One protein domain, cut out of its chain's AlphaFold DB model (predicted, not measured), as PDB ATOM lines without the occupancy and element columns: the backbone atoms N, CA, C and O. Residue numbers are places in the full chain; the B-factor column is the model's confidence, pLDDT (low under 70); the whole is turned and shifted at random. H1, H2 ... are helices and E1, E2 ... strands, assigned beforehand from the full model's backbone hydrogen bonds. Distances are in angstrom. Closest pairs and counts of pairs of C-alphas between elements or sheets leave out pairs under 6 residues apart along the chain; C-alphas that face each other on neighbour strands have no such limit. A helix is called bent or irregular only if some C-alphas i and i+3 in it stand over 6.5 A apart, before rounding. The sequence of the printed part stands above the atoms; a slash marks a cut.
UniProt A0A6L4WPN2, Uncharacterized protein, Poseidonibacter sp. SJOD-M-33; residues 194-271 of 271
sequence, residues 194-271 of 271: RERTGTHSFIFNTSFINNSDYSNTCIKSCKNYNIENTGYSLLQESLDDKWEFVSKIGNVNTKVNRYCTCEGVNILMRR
ATOM      1  N   ARG A 194      13.861  36.072  33.296       95.06
ATOM      2  CA  ARG A 194      12.962  34.931  33.514       95.06
ATOM      3  C   ARG A 194      13.709  33.600  33.483       95.06
ATOM      4  O   ARG A 194      13.483  32.756  34.343       95.06
ATOM      5  N   GLU A 195      14.626  33.448  32.529       95.12
ATOM      6  CA  GLU A 195      15.390  32.219  32.262       95.12
ATOM      7  C   GLU A 195      16.556  31.979  33.233       95.12
ATOM      8  O   GLU A 195      17.142  30.897  33.230       95.12
ATOM      9  N   ARG A 196      16.921  32.967  34.063       94.62
ATOM     10  CA  ARG A 196      18.013  32.803  35.033       94.62
ATOM     11  C   ARG A 196      17.683  31.702  36.051       94.62
ATOM     12  O   ARG A 196      16.534  31.533  36.447       94.62
ATOM     13  N   THR A 197      18.711  31.000  36.512       94.94
ATOM     14  CA  THR A 197      18.611  29.929  37.516       94.94
ATOM     15  C   THR A 197      19.316  30.320  38.814       94.94
ATOM     16  O   THR A 197      20.076  31.297  38.863       94.94
ATOM     17  N   GLY A 198      19.061  29.565  39.882       96.25
ATOM     18  CA  GLY A 198      19.608  29.811  41.212       96.25
ATOM     19  C   GLY A 198      18.731  30.735  42.053       96.25
ATOM     20  O   GLY A 198      17.552  30.944  41.769       96.25
ATOM     21  N   THR A 199      19.311  31.281  43.120       97.31
ATOM     22  CA  THR A 199      18.587  32.082  44.112       97.31
ATOM     23  C   THR A 199      18.828  33.573  43.889       97.31
ATOM     24  O   THR A 199      19.969  34.030  43.936       97.31
ATOM     25  N   HIS A 200      17.762  34.346  43.683       97.50
ATOM     26  CA  HIS A 200      17.827  35.773  43.357       97.50
ATOM     27  C   HIS A 200      16.816  36.587  44.165       97.50
ATOM     28  O   HIS A 200      15.746  36.104  44.530       97.50
ATOM     29  N   SER A 201      17.146  37.853  44.410       96.12
ATOM     30  CA  SER A 201      16.229  38.827  45.003       96.12
ATOM     31  C   SER A 201      15.291  39.396  43.932       96.12
ATOM     32  O   SER A 201      15.721  39.718  42.820       96.12
ATOM     33  N   PHE A 202      14.003  39.471  44.266       96.94
ATOM     34  CA  PHE A 202      12.923  39.988  43.433       96.94
ATOM     35  C   PHE A 202      12.202  41.098  44.193       96.94
ATOM     36  O   PHE A 202      11.794  40.910  45.342       96.94
ATOM     37  N   ILE A 203      12.007  42.243  43.540       96.06
ATOM     38  CA  ILE A 203      11.206  43.341  44.082       96.06
ATOM     39  C   ILE A 203       9.848  43.365  43.386       96.06
ATOM     40  O   ILE A 203       9.766  43.579  42.176       96.06
ATOM     41  N   PHE A 204       8.783  43.214  44.173       96.19
ATOM     42  CA  PHE A 204       7.408  43.373  43.710       96.19
ATOM     43  C   PHE A 204       6.737  44.537  44.429       96.19
ATOM     44  O   PHE A 204       6.397  44.453  45.610       96.19
ATOM     45  N   ASN A 205       6.527  45.624  43.691       93.69
ATOM     46  CA  ASN A 205       5.726  46.759  44.125       93.69
ATOM     47  C   ASN A 205       4.236  46.450  43.978       93.69
ATOM     48  O   ASN A 205       3.790  46.054  42.898       93.69
ATOM     49  N   THR A 206       3.479  46.661  45.053       89.00
ATOM     50  CA  THR A 206       2.045  46.345  45.157       89.00
ATOM     51  C   THR A 206       1.178  47.585  45.354       89.00
ATOM     52  O   THR A 206      -0.001  47.562  45.008       89.00
ATOM     53  N   SER A 207       1.750  48.675  45.868       90.25
ATOM     54  CA  SER A 207       1.078  49.964  46.062       90.25
ATOM     55  C   SER A 207       1.991  51.124  45.658       90.25
ATOM     56  O   SER A 207       3.132  50.936  45.228       90.25
ATOM     57  N   PHE A 208       1.463  52.343  45.714       90.62
ATOM     58  CA  PHE A 208       2.216  53.558  45.434       90.62
ATOM     59  C   PHE A 208       1.671  54.726  46.253       90.62
ATOM     60  O   PHE A 208       0.470  54.826  46.490       90.62
ATOM     61  N   ILE A 209       2.567  55.640  46.610       85.38
ATOM     62  CA  ILE A 209       2.247  56.953  47.163       85.38
ATOM     63  C   ILE A 209       2.331  57.970  46.023       85.38
ATOM     64  O   ILE A 209       3.344  58.041  45.315       85.38
ATOM     65  N   ASN A 210       1.275  58.768  45.847       82.00
ATOM     66  CA  ASN A 210       1.244  59.871  44.892       82.00
ATOM     67  C   ASN A 210       0.509  61.102  45.445       82.00
ATOM     68  O   ASN A 210      -0.222  61.030  46.429       82.00
ATOM     69  N   ASN A 211       0.667  62.224  44.745       69.56
ATOM     70  CA  ASN A 211      -0.289  63.325  44.803       69.56
ATOM     71  C   ASN A 211      -1.400  63.005  43.782       69.56
ATOM     72  O   ASN A 211      -1.090  62.548  42.677       69.56
ATOM     73  N   SER A 212      -2.668  63.189  44.159       64.94
ATOM     74  CA  SER A 212      -3.874  62.538  43.600       64.94
ATOM     75  C   SER A 212      -4.017  62.465  42.069       64.94
ATOM     76  O   SER A 212      -4.650  61.539  41.563       64.94
ATOM     77  N   ASP A 213      -3.400  63.371  41.312       74.31
ATOM     78  CA  ASP A 213      -3.615  63.519  39.866       74.31
ATOM     79  C   ASP A 213      -2.826  62.531  38.983       74.31
ATOM     80  O   ASP A 213      -3.045  62.466  37.773       74.31
ATOM     81  N   TYR A 214      -1.912  61.734  39.553       76.44
ATOM     82  CA  TYR A 214      -0.980  60.892  38.777       76.44
ATOM     83  C   TYR A 214      -1.138  59.378  38.995       76.44
ATOM     84  O   TYR A 214      -0.215  58.616  38.702       76.44
ATOM     85  N   SER A 215      -2.285  58.914  39.499       81.44
ATOM     86  CA  SER A 215      -2.485  57.512  39.920       81.44
ATOM     87  C   SER A 215      -2.193  56.499  38.811       81.44
ATOM     88  O   SER A 215      -1.363  55.611  38.990       81.44
ATOM     89  N   ASN A 216      -2.766  56.686  37.619       86.31
ATOM     90  CA  ASN A 216      -2.538  55.799  36.472       86.31
ATOM     91  C   ASN A 216      -1.065  55.759  36.028       86.31
ATOM     92  O   ASN A 216      -0.539  54.699  35.677       86.31
ATOM     93  N   THR A 217      -0.380  56.903  36.068       88.19
ATOM     94  CA  THR A 217       1.045  57.000  35.729       88.19
ATOM     95  C   THR A 217       1.906  56.258  36.748       88.19
ATOM     96  O   THR A 217       2.846  55.560  36.356       88.19
ATOM     97  N   CYS A 218       1.576  56.356  38.039       89.75
ATOM     98  CA  CYS A 218       2.274  55.622  39.091       89.75
ATOM     99  C   CYS A 218       2.050  54.114  38.973       89.75
ATOM    100  O   CYS A 218       3.032  53.376  38.975       89.75
ATOM    101  N   ILE A 219       0.811  53.658  38.737       89.88
ATOM    102  CA  ILE A 219       0.503  52.234  38.500       89.88
ATOM    103  C   ILE A 219       1.380  51.675  37.378       89.88
ATOM    104  O   ILE A 219       2.036  50.647  37.547       89.88
ATOM    105  N   LYS A 220       1.424  52.368  36.233       91.69
ATOM    106  CA  LYS A 220       2.232  51.937  35.088       91.69
ATOM    107  C   LYS A 220       3.725  51.919  35.423       91.69
ATOM    108  O   LYS A 220       4.412  50.968  35.070       91.69
ATOM    109  N   SER A 221       4.217  52.942  36.118       92.56
ATOM    110  CA  SER A 221       5.637  53.052  36.475       92.56
ATOM    111  C   SER A 221       6.076  51.951  37.446       92.56
ATOM    112  O   SER A 221       7.115  51.338  37.228       92.56
ATOM    113  N   CYS A 222       5.274  51.647  38.472       93.06
ATOM    114  CA  CYS A 222       5.585  50.587  39.434       93.06
ATOM    115  C   CYS A 222       5.549  49.197  38.788       93.06
ATOM    116  O   CYS A 222       6.439  48.386  39.033       93.06
ATOM    117  N   LYS A 223       4.573  48.935  37.904       93.62
ATOM    118  CA  LYS A 223       4.527  47.687  37.126       93.62
ATOM    119  C   LYS A 223       5.739  47.539  36.209       93.62
ATOM    120  O   LYS A 223       6.334  46.469  36.164       93.62
ATOM    121  N   ASN A 224       6.124  48.608  35.513       94.06
ATOM    122  CA  ASN A 224       7.317  48.595  34.668       94.06
ATOM    123  C   ASN A 224       8.582  48.326  35.492       94.06
ATOM    124  O   ASN A 224       9.398  47.514  35.075       94.06
ATOM    125  N   TYR A 225       8.704  48.927  36.679       94.50
ATOM    126  CA  TYR A 225       9.831  48.661  37.572       94.50
ATOM    127  C   TYR A 225       9.904  47.183  37.986       94.50
ATOM    128  O   TYR A 225      10.985  46.597  37.967       94.50
ATOM    129  N   ASN A 226       8.765  46.556  38.308       95.94
ATOM    130  CA  ASN A 226       8.723  45.120  38.605       95.94
ATOM    131  C   ASN A 226       9.243  44.302  37.411       95.94
ATOM    132  O   ASN A 226      10.115  43.453  37.588       95.94
ATOM    133  N   ILE A 227       8.771  44.601  36.193       96.31
ATOM    134  CA  ILE A 227       9.178  43.899  34.964       96.31
ATOM    135  C   ILE A 227      10.678  44.078  34.701       96.31
ATOM    136  O   ILE A 227      11.362  43.116  34.365       96.31
ATOM    137  N   GLU A 228      11.208  45.286  34.882       93.44
ATOM    138  CA  GLU A 228      12.630  45.585  34.678       93.44
ATOM    139  C   GLU A 228      13.539  44.900  35.708       93.44
ATOM    140  O   GLU A 228      14.684  44.583  35.390       93.44
ATOM    141  N   ASN A 229      13.048  44.657  36.928       93.19
ATOM    142  CA  ASN A 229      13.819  44.017  37.995       93.19
ATOM    143  C   ASN A 229      13.701  42.483  37.993       93.19
ATOM    144  O   ASN A 229      14.659  41.782  38.318       93.19
ATOM    145  N   THR A 230      12.526  41.963  37.639       95.44
ATOM    146  CA  THR A 230      12.175  40.547  37.837       95.44
ATOM    147  C   THR A 230      11.821  39.810  36.550       95.44
ATOM    148  O   THR A 230      11.816  38.585  36.531       95.44
ATOM    149  N   GLY A 231      11.514  40.536  35.476       96.56
ATOM    150  CA  GLY A 231      10.886  39.999  34.274       96.56
ATOM    151  C   GLY A 231       9.361  39.864  34.375       96.56
ATOM    152  O   GLY A 231       8.724  39.542  33.373       96.56
ATOM    153  N   TYR A 232       8.756  40.140  35.532       97.06
ATOM    154  CA  TYR A 232       7.329  39.942  35.803       97.06
ATOM    155  C   TYR A 232       6.672  41.212  36.324       97.06
ATOM    156  O   TYR A 232       7.290  42.023  37.011       97.06
ATOM    157  N   SER A 233       5.393  41.390  36.012       95.38
ATOM    158  CA  SER A 233       4.622  42.527  36.509       95.38
ATOM    159  C   SER A 233       4.083  42.277  37.920       95.38
ATOM    160  O   SER A 233       3.965  43.218  38.714       95.38
ATOM    161  N   LEU A 234       3.822  41.007  38.245       95.00
ATOM    162  CA  LEU A 234       3.250  40.539  39.504       95.00
ATOM    163  C   LEU A 234       4.007  39.313  40.024       95.00
ATOM    164  O   LEU A 234       4.517  38.518  39.241       95.00
ATOM    165  N   LEU A 235       3.989  39.123  41.346       95.38
ATOM    166  CA  LEU A 235       4.549  37.934  41.994       95.38
ATOM    167  C   LEU A 235       3.920  36.637  41.471       95.38
ATOM    168  O   LEU A 235       4.622  35.665  41.239       95.38
ATOM    169  N   GLN A 236       2.604  36.619  41.246       96.00
ATOM    170  CA  GLN A 236       1.929  35.412  40.767       96.00
ATOM    171  C   GLN A 236       2.497  34.923  39.426       96.00
ATOM    172  O   GLN A 236       2.681  33.728  39.249       96.00
ATOM    173  N   GLU A 237       2.864  35.838  38.522       97.06
ATOM    174  CA  GLU A 237       3.418  35.470  37.215       97.06
ATOM    175  C   GLU A 237       4.778  34.764  37.337       97.06
ATOM    176  O   GLU A 237       5.081  33.887  36.531       97.06
ATOM    177  N   SER A 238       5.601  35.121  38.334       96.94
ATOM    178  CA  SER A 238       6.874  34.428  38.553       96.94
ATOM    179  C   SER A 238       6.663  33.040  39.150       96.94
ATOM    180  O   SER A 238       7.338  32.097  38.737       96.94
ATOM    181  N   LEU A 239       5.700  32.897  40.067       96.75
ATOM    182  CA  LEU A 239       5.301  31.598  40.621       96.75
ATOM    183  C   LEU A 239       4.764  30.668  39.523       96.75
ATOM    184  O   LEU A 239       5.142  29.497  39.466       96.75
ATOM    185  N   ASP A 240       3.948  31.200  38.610       97.19
ATOM    186  CA  ASP A 240       3.419  30.458  37.463       97.19
ATOM    187  C   ASP A 240       4.544  30.027  36.493       97.19
ATOM    188  O   ASP A 240       4.476  28.940  35.916       97.19
ATOM    189  N   ASP A 241       5.630  30.810  36.371       96.44
ATOM    190  CA  ASP A 241       6.868  30.410  35.669       96.44
ATOM    191  C   ASP A 241       7.846  29.602  36.548       96.44
ATOM    192  O   ASP A 241       9.060  29.575  36.322       96.44
ATOM    193  N   LYS A 242       7.320  28.874  37.538       96.75
ATOM    194  CA  LYS A 242       8.058  27.892  38.349       96.75
ATOM    195  C   LYS A 242       9.178  28.485  39.210       96.75
ATOM    196  O   LYS A 242      10.094  27.758  39.591       96.75
ATOM    197  N   TRP A 243       9.129  29.777  39.523       97.69
ATOM    198  CA  TRP A 243       9.959  30.323  40.593       97.69
ATOM    199  C   TRP A 243       9.369  29.952  41.952       97.69
ATOM    200  O   TRP A 243       8.172  30.092  42.185       97.69
ATOM    201  N   GLU A 244      10.216  29.532  42.881       97.69
ATOM    202  CA  GLU A 244       9.830  29.194  44.246       97.69
ATOM    203  C   GLU A 244      10.115  30.364  45.186       97.69
ATOM    204  O   GLU A 244      11.206  30.938  45.175       97.69
ATOM    205  N   PHE A 245       9.153  30.704  46.042       97.19
ATOM    206  CA  PHE A 245       9.391  31.624  47.150       97.19
ATOM    207  C   PHE A 245      10.277  30.956  48.211       97.19
ATOM    208  O   PHE A 245       9.959  29.870  48.690       97.19
ATOM    209  N   VAL A 246      11.361  31.627  48.609       97.44
ATOM    210  CA  VAL A 246      12.271  31.154  49.665       97.44
ATOM    211  C   VAL A 246      12.017  31.905  50.968       97.44
ATOM    212  O   VAL A 246      11.755  31.295  52.001       97.44
ATOM    213  N   SER A 247      12.106  33.235  50.941       96.94
ATOM    214  CA  SER A 247      11.914  34.067  52.132       96.94
ATOM    215  C   SER A 247      11.599  35.519  51.781       96.94
ATOM    216  O   SER A 247      11.878  36.000  50.682       96.94
ATOM    217  N   LYS A 248      11.020  36.253  52.737       97.12
ATOM    218  CA  LYS A 248      10.861  37.707  52.641       97.12
ATOM    219  C   LYS A 248      12.116  38.382  53.190       97.12
ATOM    220  O   LYS A 248      12.493  38.122  54.327       97.12
ATOM    221  N   ILE A 249      12.715  39.274  52.403       96.50
ATOM    222  CA  ILE A 249      13.880  40.074  52.812       96.50
ATOM    223  C   ILE A 249      13.414  41.324  53.563       96.50
ATOM    224  O   ILE A 249      13.950  41.658  54.613       96.50
ATOM    225  N   GLY A 250      12.391  42.012  53.049       95.56
ATOM    226  CA  GLY A 250      11.871  43.217  53.690       95.56
ATOM    227  C   GLY A 250      10.821  43.944  52.864       95.56
ATOM    228  O   GLY A 250      10.465  43.515  51.767       95.56
ATOM    229  N   ASN A 251      10.314  45.048  53.406       96.56
ATOM    230  CA  ASN A 251       9.515  46.004  52.641       96.56
ATOM    231  C   ASN A 251      10.458  46.983  51.929       96.56
ATOM    232  O   ASN A 251      11.530  47.295  52.449       96.56
ATOM    233  N   VAL A 252      10.062  47.470  50.757       94.94
ATOM    234  CA  VAL A 252      10.854  48.421  49.968       94.94
ATOM    235  C   VAL A 252       9.989  49.562  49.468       94.94
ATOM    236  O   VAL A 252       8.853  49.348  49.056       94.94
ATOM    237  N   ASN A 253      10.573  50.759  49.473       93.81
ATOM    238  CA  ASN A 253       9.986  51.959  48.898       93.81
ATOM    239  C   ASN A 253      10.900  52.456  47.778       93.81
ATOM    240  O   ASN A 253      12.009  52.932  48.030       93.81
ATOM    241  N   THR A 254      10.440  52.347  46.538       90.56
ATOM    242  CA  THR A 254      11.216  52.674  45.344       90.56
ATOM    243  C   THR A 254      10.682  53.944  44.704       90.56
ATOM    244  O   THR A 254       9.578  53.981  44.159       90.56
ATOM    245  N   LYS A 255      11.492  55.002  44.702       91.12
ATOM    246  CA  LYS A 255      11.182  56.225  43.956       91.12
ATOM    247  C   LYS A 255      11.424  55.996  42.463       91.12
ATOM    248  O   LYS A 255      12.571  55.923  42.032       91.12
ATOM    249  N   VAL A 256      10.351  55.903  41.675       88.81
ATOM    250  CA  VAL A 256      10.432  55.625  40.224       88.81
ATOM    251  C   VAL A 256      10.402  56.889  39.367       88.81
ATOM    252  O   VAL A 256      10.906  56.891  38.249       88.81
ATOM    253  N   ASN A 257       9.821  57.982  39.870       84.81
ATOM    254  CA  ASN A 257       9.874  59.294  39.227       84.81
ATOM    255  C   ASN A 257       9.618  60.419  40.252       84.81
ATOM    256  O   ASN A 257       9.533  60.182  41.457       84.81
ATOM    257  N   ARG A 258       9.504  61.670  39.785       84.56
ATOM    258  CA  ARG A 258       9.293  62.846  40.653       84.56
ATOM    259  C   ARG A 258       7.939  62.887  41.380       84.56
ATOM    260  O   ARG A 258       7.782  63.705  42.276       84.56
ATOM    261  N   TYR A 259       6.989  62.036  40.999       85.88
ATOM    262  CA  TYR A 259       5.603  62.036  41.480       85.88
ATOM    263  C   TYR A 259       5.163  60.725  42.132       85.88
ATOM    264  O   TYR A 259       4.077  60.679  42.703       85.88
ATOM    265  N   CYS A 260       5.966  59.668  42.009       89.81
ATOM    266  CA  CYS A 260       5.575  58.318  42.382       89.81
ATOM    267  C   CYS A 260       6.690  57.645  43.183       89.81
ATOM    268  O   CYS A 260       7.804  57.446  42.678       89.81
ATOM    269  N   THR A 261       6.341  57.231  44.397       93.50
ATOM    270  CA  THR A 261       7.108  56.261  45.180       93.50
ATOM    271  C   THR A 261       6.290  54.983  45.243       93.50
ATOM    272  O   THR A 261       5.157  55.000  45.711       93.50
ATOM    273  N   CYS A 262       6.835  53.892  44.724       93.88
ATOM    274  CA  CYS A 262       6.220  52.574  44.770       93.88
ATOM    275  C   CYS A 262       6.548  51.912  46.102       93.88
ATOM    276  O   CYS A 262       7.683  52.016  46.561       93.88
ATOM    277  N   GLU A 263       5.586  51.222  46.693       95.12
ATOM    278  CA  GLU A 263       5.791  50.446  47.910       95.12
ATOM    279  C   GLU A 263       5.558  48.970  47.604       95.12
ATOM    280  O   GLU A 263       4.660  48.591  46.837       95.12
ATOM    281  N   GLY A 264       6.389  48.122  48.191       95.19
ATOM    282  CA  GLY A 264       6.398  46.710  47.870       95.19
ATOM    283  C   GLY A 264       7.196  45.867  48.837       95.19
ATOM    284  O   GLY A 264       7.548  46.275  49.947       95.19
ATOM    285  N   VAL A 265       7.504  44.664  48.372       96.12
ATOM    286  CA  VAL A 265       8.303  43.689  49.104       96.12
ATOM    287  C   VAL A 265       9.502  43.259  48.279       96.12
ATOM    288  O   VAL A 265       9.412  43.061  47.068       96.12
ATOM    289  N   ASN A 266      10.626  43.100  48.965       97.25
ATOM    290  CA  ASN A 266      11.773  42.379  48.455       97.25
ATOM    291  C   ASN A 266      11.725  40.950  48.999       97.25
ATOM    292  O   ASN A 266      11.631  40.738  50.214       97.25
ATOM    293  N   ILE A 267      11.774  39.980  48.098       97.31
ATOM    294  CA  ILE A 267      11.695  38.557  48.401       97.31
ATOM    295  C   ILE A 267      12.852  37.818  47.740       97.31
ATOM    296  O   ILE A 267      13.362  38.223  46.698       97.31
ATOM    297  N   LEU A 268      13.259  36.717  48.351       97.88
ATOM    298  CA  LEU A 268      14.229  35.792  47.799       97.88
ATOM    299  C   LEU A 268      13.470  34.675  47.077       97.88
ATOM    300  O   LEU A 268      12.591  34.046  47.671       97.88
ATOM    301  N   MET A 269      13.794  34.442  45.806       97.62
ATOM    302  CA  MET A 269      13.182  33.403  44.977       97.62
ATOM    303  C   MET A 269      14.241  32.469  44.392       97.62
ATOM    304  O   MET A 269      15.380  32.889  44.183       97.62
ATOM    305  N   ARG A 270      13.872  31.216  44.113       97.44
ATOM    306  CA  ARG A 270      14.767  30.195  43.550       97.44
ATOM    307  C   ARG A 270      14.144  29.505  42.339       97.44
ATOM    308  O   ARG A 270      12.945  29.245  42.347       97.44
ATOM    309  N   ARG A 271      14.973  29.187  41.346       94.75
ATOM    310  CA  ARG A 271      14.640  28.326  40.206       94.75
ATOM    311  C   ARG A 271      15.751  27.315  39.955       94.75
ATOM    312  O   ARG A 271      16.934  27.731  40.005       94.75
TER     313      ARG A 271
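Overview. This is residues 194 to 271 of the 271 residues of an uncharacterized protein of Poseidonibacter sp. SJOD-M-33 (UniProt A0A6L4WPN2). A narrow, twisted sheet of three long antiparallel strands has the long helix H1 running lengthwise over one face, mainly along the edge strand E1, while the other face is bare. The short helix H2 follows H1 and only grazes the sheet. The printed part has 78 residues, with E1, H1, H2, E2 and E3 in that order along the chain and the sheet order E1, E3, E2; the class is mixed, helices and strands. It is compact, with a radius of gyration of the C-alphas of 12.8 A, yet elongated, spanning 40 by 21 by 16 A.

Arrangement. Start at E3, residues 260 to 270, the inner strand. On one side of it look for E1, residues 199 to 210, antiparallel at 160 degrees, with N 202 and O 267 2.8 A apart, within hydrogen-bond range. On the other side is E2, residues 244 to 255, antiparallel at 161 degrees, with N 252 and O 264 2.9 A apart, also within range; E2 and E3 form a hairpin. H1, residues 212 to 230, is on the sheet at a height of 7.6 A, over E1 and along the strands, at 3 degrees to E1 on the local plane. Its closest C-alphas to E1 are those of Asn 226 and Phe 204, 5.6 A apart. H2, residues 235 to 240, only grazes the sheet with residues 235 to 239; H1 and H2 are only just apart, at 8.1 A. In H2 every O i to N i+4 pair is within hydrogen-bond range, in H1 13 of 15.

Along the chain. Find C-alpha 199 at (18.587, 32.082, 44.112); from there E1 runs 32.8 A, bending by 51 degrees at residue 207. H1 begins at C-alpha 212 and covers 27.8 A; it is irregular, with C-alphas 213 and 216 8.5 A apart, and has a kink of 30 degrees near residue 219. H2 covers 8.8 A. E2 covers 27.1 A and bends by 85 degrees at residue 247, and E3 runs 29.6 A to C-alpha 270 at (14.767, 30.195, 43.550).

Size, cuts and confidence. Look at Gly 198 and Asp 213 for the two C-alphas farthest apart, 41.0 A. The printed part has no cut, and the four links between its elements are tight. Mean pLDDT of the printed part is 92.7, with residues 211 to 212 under 70.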